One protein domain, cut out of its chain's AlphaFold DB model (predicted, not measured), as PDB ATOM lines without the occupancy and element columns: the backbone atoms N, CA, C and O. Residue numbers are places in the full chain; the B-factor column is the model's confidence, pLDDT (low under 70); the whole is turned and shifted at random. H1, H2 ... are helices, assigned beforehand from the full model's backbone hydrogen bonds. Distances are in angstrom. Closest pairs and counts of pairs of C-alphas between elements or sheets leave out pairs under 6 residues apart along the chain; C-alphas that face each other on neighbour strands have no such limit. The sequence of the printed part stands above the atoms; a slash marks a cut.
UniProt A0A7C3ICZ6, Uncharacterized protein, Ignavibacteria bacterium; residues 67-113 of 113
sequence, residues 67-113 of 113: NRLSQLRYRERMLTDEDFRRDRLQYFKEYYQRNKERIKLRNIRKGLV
ATOM      1  N   ASN A  67      24.183 -45.352 -24.263       65.19
ATOM      2  CA  ASN A  67      25.492 -45.893 -24.627       65.19
ATOM      3  C   ASN A  67      26.609 -44.885 -24.284       65.19
ATOM      4  O   ASN A  67      26.362 -43.681 -24.168       65.19
ATOM      5  N   ARG A  68      27.843 -45.380 -24.117       65.12
ATOM      6  CA  ARG A  68      28.998 -44.574 -23.677       65.12
ATOM      7  C   ARG A  68      29.239 -43.354 -24.571       65.12
ATOM      8  O   ARG A  68      29.493 -42.271 -24.062       65.12
ATOM      9  N   LEU A  69      29.097 -43.510 -25.886       64.75
ATOM     10  CA  LEU A  69      29.313 -42.429 -26.846       64.75
ATOM     11  C   LEU A  69      28.266 -41.310 -26.712       64.75
ATOM     12  O   LEU A  69      28.609 -40.135 -26.774       64.75
ATOM     13  N   SER A  70      27.003 -41.659 -26.459       63.16
ATOM     14  CA  SER A  70      25.940 -40.676 -26.218       63.16
ATOM     15  C   SER A  70      26.154 -39.932 -24.903       63.16
ATOM     16  O   SER A  70      25.921 -38.733 -24.850       63.16
ATOM     17  N   GLN A  71      26.647 -40.617 -23.862       66.31
ATOM     18  CA  GLN A  71      27.012 -39.968 -22.596       66.31
ATOM     19  C   GLN A  71      28.169 -38.983 -22.779       66.31
ATOM     20  O   GLN A  71      28.137 -37.897 -22.208       66.31
ATOM     21  N   LEU A  72      29.168 -39.345 -23.593       72.31
ATOM     22  CA  LEU A  72      30.294 -38.471 -23.915       72.31
ATOM     23  C   LEU A  72      29.841 -37.239 -24.700       72.31
ATOM     24  O   LEU A  72      30.111 -36.135 -24.250       72.31
ATOM     25  N   ARG A  73      29.069 -37.411 -25.783       73.75
ATOM     26  CA  ARG A  73      28.508 -36.282 -26.549       73.75
ATOM     27  C   ARG A  73      27.619 -35.388 -25.694       73.75
ATOM     28  O   ARG A  73      27.671 -34.171 -25.805       73.75
ATOM     29  N   TYR A  74      26.800 -35.987 -24.832       75.06
ATOM     30  CA  TYR A  74      25.956 -35.240 -23.909       75.06
ATOM     31  C   TYR A  74      26.794 -34.410 -22.934       75.06
ATOM     32  O   TYR A  74      26.539 -33.223 -22.751       75.06
ATOM     33  N   ARG A  75      27.814 -35.028 -22.327       79.94
ATOM     34  CA  ARG A  75      28.742 -34.354 -21.414       79.94
ATOM     35  C   ARG A  75      29.500 -33.234 -22.117       79.94
ATOM     36  O   ARG A  75      29.626 -32.162 -21.547       79.94
ATOM     37  N   GLU A  76      29.986 -33.485 -23.325       84.38
ATOM     38  CA  GLU A  76      30.691 -32.506 -24.145       84.38
ATOM     39  C   GLU A  76      29.795 -31.306 -24.444       84.38
ATOM     40  O   GLU A  76      30.156 -30.193 -24.086       84.38
ATOM     41  N   ARG A  77      28.572 -31.523 -24.946       83.25
ATOM     42  CA  ARG A  77      27.616 -30.435 -25.204       83.25
ATOM     43  C   ARG A  77      27.229 -29.660 -23.947       83.25
ATOM     44  O   ARG A  77      27.114 -28.449 -24.001       83.25
ATOM     45  N   MET A  78      27.079 -30.322 -22.798       84.56
ATOM     46  CA  MET A  78      26.843 -29.617 -21.527       84.56
ATOM     47  C   MET A  78      27.995 -28.673 -21.144       84.56
ATOM     48  O   MET A  78      27.765 -27.742 -20.374       84.56
ATOM     49  N   LEU A  79      29.216 -28.920 -21.629       87.75
ATOM     50  CA  LEU A  79      30.390 -28.081 -21.377       87.75
ATOM     51  C   LEU A  79      30.586 -27.011 -22.455       87.75
ATOM     52  O   LEU A  79      31.023 -25.912 -22.128       87.75
ATOM     53  N   THR A  80      30.293 -27.333 -23.716       89.88
ATOM     54  CA  THR A  80      30.658 -26.501 -24.872       89.88
ATOM     55  C   THR A  80      29.512 -25.671 -25.444       89.88
ATOM     56  O   THR A  80      29.773 -24.662 -26.089       89.88
ATOM     57  N   ASP A  81      28.258 -26.063 -25.213       90.38
ATOM     58  CA  ASP A  81      27.059 -25.452 -25.795       90.38
ATOM     59  C   ASP A  81      26.217 -24.827 -24.665       90.38
ATOM     60  O   ASP A  81      25.549 -25.514 -23.884       90.38
ATOM     61  N   GLU A  82      26.329 -23.503 -24.516       90.44
ATOM     62  CA  GLU A  82      25.707 -22.745 -23.425       90.44
ATOM     63  C   GLU A  82      24.174 -22.759 -23.491       90.44
ATOM     64  O   GLU A  82      23.527 -22.965 -22.457       90.44
ATOM     65  N   ASP A  83      23.603 -22.627 -24.687       85.38
ATOM     66  CA  ASP A  83      22.156 -22.689 -24.895       85.38
ATOM     67  C   ASP A  83      21.628 -24.088 -24.574       85.38
ATOM     68  O   ASP A  83      20.683 -24.241 -23.794       85.38
ATOM     69  N   PHE A  84      22.306 -25.136 -25.054       79.62
ATOM     70  CA  PHE A  84      21.954 -26.511 -24.710       79.62
ATOM     71  C   PHE A  84      22.029 -26.771 -23.207       79.62
ATOM     72  O   PHE A  84      21.126 -27.391 -22.635       79.62
ATOM     73  N   ARG A  85      23.084 -26.294 -22.537       87.44
ATOM     74  CA  ARG A  85      23.220 -26.408 -21.081       87.44
ATOM     75  C   ARG A  85      22.060 -25.709 -20.375       87.44
ATOM     76  O   ARG A  85      21.478 -26.299 -19.462       87.44
ATOM     77  N   ARG A  86      21.711 -24.484 -20.776       85.00
ATOM     78  CA  ARG A  86      20.612 -23.708 -20.183       85.00
ATOM     79  C   ARG A  86      19.272 -24.426 -20.342       85.00
ATOM     80  O   ARG A  86      18.591 -24.656 -19.339       85.00
ATOM     81  N   ASP A  87      18.942 -24.852 -21.555       76.25
ATOM     82  CA  ASP A  87      17.701 -25.568 -21.860       76.25
ATOM     83  C   ASP A  87      17.614 -26.900 -21.116       76.25
ATOM     84  O   ASP A  87      16.569 -27.255 -20.565       76.25
ATOM     85  N   ARG A  88      18.726 -27.639 -21.022       81.56
ATOM     86  CA  ARG A  88      18.763 -28.909 -20.285       81.56
ATOM     87  C   ARG A  88      18.618 -28.718 -18.787       81.56
ATOM     88  O   ARG A  88      17.887 -29.485 -18.161       81.56
ATOM     89  N   LEU A  89      19.267 -27.715 -18.200       83.44
ATOM     90  CA  LEU A  89      19.096 -27.396 -16.781       83.44
ATOM     91  C   LEU A  89      17.647 -27.000 -16.476       83.44
ATOM     92  O   LEU A  89      17.082 -27.483 -15.491       83.44
ATOM     93  N   GLN A  90      17.025 -26.200 -17.345       82.44
ATOM     94  CA  GLN A  90      15.616 -25.831 -17.222       82.44
ATOM     95  C   GLN A  90      14.698 -27.055 -17.349       82.44
ATOM     96  O   GLN A  90      13.862 -27.293 -16.476       82.44
ATOM     97  N   TYR A  91      14.912 -27.898 -18.363       76.56
ATOM     98  CA  TYR A  91      14.190 -29.159 -18.530       76.56
ATOM     99  C   TYR A  91      14.304 -30.052 -17.292       76.56
ATOM    100  O   TYR A  91      13.296 -30.575 -16.819       76.56
ATOM    101  N   PHE A  92      15.507 -30.227 -16.733       76.56
ATOM    102  CA  PHE A  92      15.679 -31.032 -15.526       76.56
ATOM    103  C   PHE A  92      14.939 -30.427 -14.343       76.56
ATOM    104  O   PHE A  92      14.252 -31.164 -13.639       76.56
ATOM    105  N   LYS A  93      15.037 -29.112 -14.138       80.62
ATOM    106  CA  LYS A  93      14.324 -28.415 -13.064       80.62
ATOM    107  C   LYS A  93      12.823 -28.701 -13.134       80.62
ATOM    108  O   LYS A  93      12.238 -29.148 -12.147       80.62
ATOM    109  N   GLU A  94      12.222 -28.544 -14.308       79.44
ATOM    110  CA  GLU A  94      10.799 -28.813 -14.519       79.44
ATOM    111  C   GLU A  94      10.451 -30.300 -14.411       79.44
ATOM    112  O   GLU A  94       9.453 -30.669 -13.791       79.44
ATOM    113  N   TYR A  95      11.280 -31.178 -14.976       74.62
ATOM    114  CA  TYR A  95      11.089 -32.621 -14.904       74.62
ATOM    115  C   TYR A  95      11.112 -33.112 -13.454       74.62
ATOM    116  O   TYR A  95      10.217 -33.859 -13.053       74.62
ATOM    117  N   TYR A  96      12.099 -32.687 -12.658       73.75
ATOM    118  CA  TYR A  96      12.214 -33.052 -11.247       73.75
ATOM    119  C   TYR A  96      11.061 -32.490 -10.424       73.75
ATOM    120  O   TYR A  96      10.559 -33.199  -9.558       73.75
ATOM    121  N   GLN A  97      10.594 -31.273 -10.715       78.88
ATOM    122  CA  GLN A  97       9.408 -30.718 -10.061       78.88
ATOM    123  C   GLN A  97       8.156 -31.548 -10.365       78.88
ATOM    124  O   GLN A  97       7.490 -32.006  -9.439       78.88
ATOM    125  N   ARG A  98       7.876 -31.828 -11.645       75.12
ATOM    126  CA  ARG A  98       6.684 -32.585 -12.068       75.12
ATOM    127  C   ARG A  98       6.710 -34.050 -11.626       75.12
ATOM    128  O   ARG A  98       5.662 -34.646 -11.409       75.12
ATOM    129  N   ASN A  99       7.895 -34.648 -11.503       72.56
ATOM    130  CA  ASN A  99       8.056 -36.074 -11.202       72.56
ATOM    131  C   ASN A  99       8.591 -36.339  -9.787       72.56
ATOM    132  O   ASN A  99       8.963 -37.478  -9.496       72.56
ATOM    133  N   LYS A 100       8.630 -35.325  -8.909       75.06
ATOM    134  CA  LYS A 100       9.219 -35.393  -7.560       75.06
ATOM    135  C   LYS A 100       8.736 -36.613  -6.778       75.06
ATOM    136  O   LYS A 100       9.549 -37.397  -6.294       75.06
ATOM    137  N   GLU A 101       7.422 -36.815  -6.730       71.50
ATOM    138  CA  GLU A 101       6.800 -37.918  -5.988       71.50
ATOM    139  C   GLU A 101       7.109 -39.285  -6.609       71.50
ATOM    140  O   GLU A 101       7.479 -40.227  -5.909       71.50
ATOM    141  N   ARG A 102       7.101 -39.385  -7.944       70.88
ATOM    142  CA  ARG A 102       7.496 -40.616  -8.645       70.88
ATOM    143  C   ARG A 102       8.960 -40.980  -8.385       70.88
ATOM    144  O   ARG A 102       9.293 -42.156  -8.253       70.88
ATOM    145  N   ILE A 103       9.845 -39.983  -8.335       64.31
ATOM    146  CA  ILE A 103      11.282 -40.175  -8.104       64.31
ATOM    147  C   ILE A 103      11.543 -40.583  -6.652       64.31
ATOM    148  O   ILE A 103      12.289 -41.538  -6.439       64.31
ATOM    149  N   LYS A 104      10.883 -39.943  -5.676       69.44
ATOM    150  CA  LYS A 104      10.922 -40.360  -4.265       69.44
ATOM    151  C   LYS A 104      10.517 -41.825  -4.109       69.44
ATOM    152  O   LYS A 104      11.294 -42.614  -3.585       69.44
ATOM    153  N   LEU A 105       9.361 -42.215  -4.657       63.44
ATOM    154  CA  LEU A 105       8.872 -43.599  -4.609       63.44
ATOM    155  C   LEU A 105       9.850 -44.591  -5.259       63.44
ATOM    156  O   LEU A 105      10.064 -45.688  -4.743       63.44
ATOM    157  N   ARG A 106      10.484 -44.209  -6.377       66.00
ATOM    158  CA  ARG A 106      11.511 -45.031  -7.036       66.00
ATOM    159  C   ARG A 106      12.755 -45.205  -6.165       66.00
ATOM    160  O   ARG A 106      13.313 -46.297  -6.146       66.00
ATOM    161  N   ASN A 107      13.218 -44.143  -5.510       66.19
ATOM    162  CA  ASN A 107      14.442 -44.181  -4.716       66.19
ATOM    163  C   ASN A 107      14.235 -44.953  -3.403       66.19
ATOM    164  O   ASN A 107      15.103 -45.750  -3.062       66.19
ATOM    165  N   ILE A 108      13.061 -44.834  -2.766       65.50
ATOM    166  CA  ILE A 108      12.652 -45.678  -1.627       65.50
ATOM    167  C   ILE A 108      12.697 -47.161  -2.024       65.50
ATOM    168  O   ILE A 108      13.352 -47.964  -1.371       65.50
ATOM    169  N   ARG A 109      12.093 -47.530  -3.166       61.56
ATOM    170  CA  ARG A 109      12.129 -48.914  -3.685       61.56
ATOM    171  C   ARG A 109      13.532 -49.426  -4.029       61.56
ATOM    172  O   ARG A 109      13.717 -50.632  -4.146       61.56
ATOM    173  N   LYS A 110      14.496 -48.531  -4.250       60.09
ATOM    174  CA  LYS A 110      15.894 -48.872  -4.552       60.09
ATOM    175  C   LYS A 110      16.815 -48.790  -3.328       60.09
ATOM    176  O   LYS A 110      18.005 -49.024  -3.500       60.09
ATOM    177  N   GLY A 111      16.296 -48.445  -2.144       63.12
ATOM    178  CA  GLY A 111      17.099 -48.256  -0.930       63.12
ATOM    179  C   GLY A 111      18.091 -47.092  -1.026       63.12
ATOM    180  O   GLY A 111      19.164 -47.148  -0.441       63.12
ATOM    181  N   LEU A 112      17.773 -46.075  -1.834       62.72
ATOM    182  CA  LEU A 112      18.625 -44.902  -2.076       62.72
ATOM    183  C   LEU A 112      18.189 -43.672  -1.253       62.72
ATOM    184  O   LEU A 112      18.643 -42.565  -1.547       62.72
ATOM    185  N   VAL A 113      17.260 -43.850  -0.308       54.66
ATOM    186  CA  VAL A 113      16.711 -42.828   0.604       54.66
ATOM    187  C   VAL A 113      16.720 -43.392   2.009       54.66
ATOM    188  O   VAL A 113      16.295 -44.562   2.131       54.66
TER     189      VAL A 113
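What this domain is: This is residues 67 to 113 of the 113 residues of an uncharacterized protein of Ignavibacteria bacterium (UniProt A0A7C3ICZ6). Picture an open U: the long helix H2 is its base, and H1 and H3 stand as two arms at its two ends, on the same side, with an empty space between them. The printed part has 47 residues with three named helices, H1, H2, H3 along the chain, and no named strand; the class is all helix. It is only just loose, close to extended, with a radius of gyration of the C-alphas of 13.9 A and spans of 35 by 24 by 13 A.

Where its parts are: Find C-alpha 82 at (25.707, -22.745, -23.425); from there H2, residues 82 to 98, runs 24.2 A to C-alpha 98 at (6.684, -32.585, -12.068). Before it find H1, residues 68 to 80, 18.2 A long. After it comes H3, residues 100 to 109, ending with C-alpha 109 at (12.129, -48.914, -3.685).

How they stand to each other: Look at Met 78 and Arg 85, the closest C-alphas of H1 and H2, 4.9 A apart: these helices touch only at the corner, with residues 77 to 79 and 84 to 85 alone. They run opposite ways at a steep tilt of 68 degrees, only just short of about perpendicular. H2 and H3 are close but not clearly touching, about perpendicular at 74 degrees; their closest C-alphas, Tyr 96 and Ile 103, are 7.8 A apart. H1 and H3 are apart. In H1, H2 and H3 every O i to N i+4 pair is within hydrogen-bond range.

The domain as a whole: The C-alphas farthest apart, of Thr 80 and Arg 109, are 36.0 A apart. The printed part has no cut, and both links are tight. Look for pLDDT under 70 at residues 67 to 71 and 103 to 113.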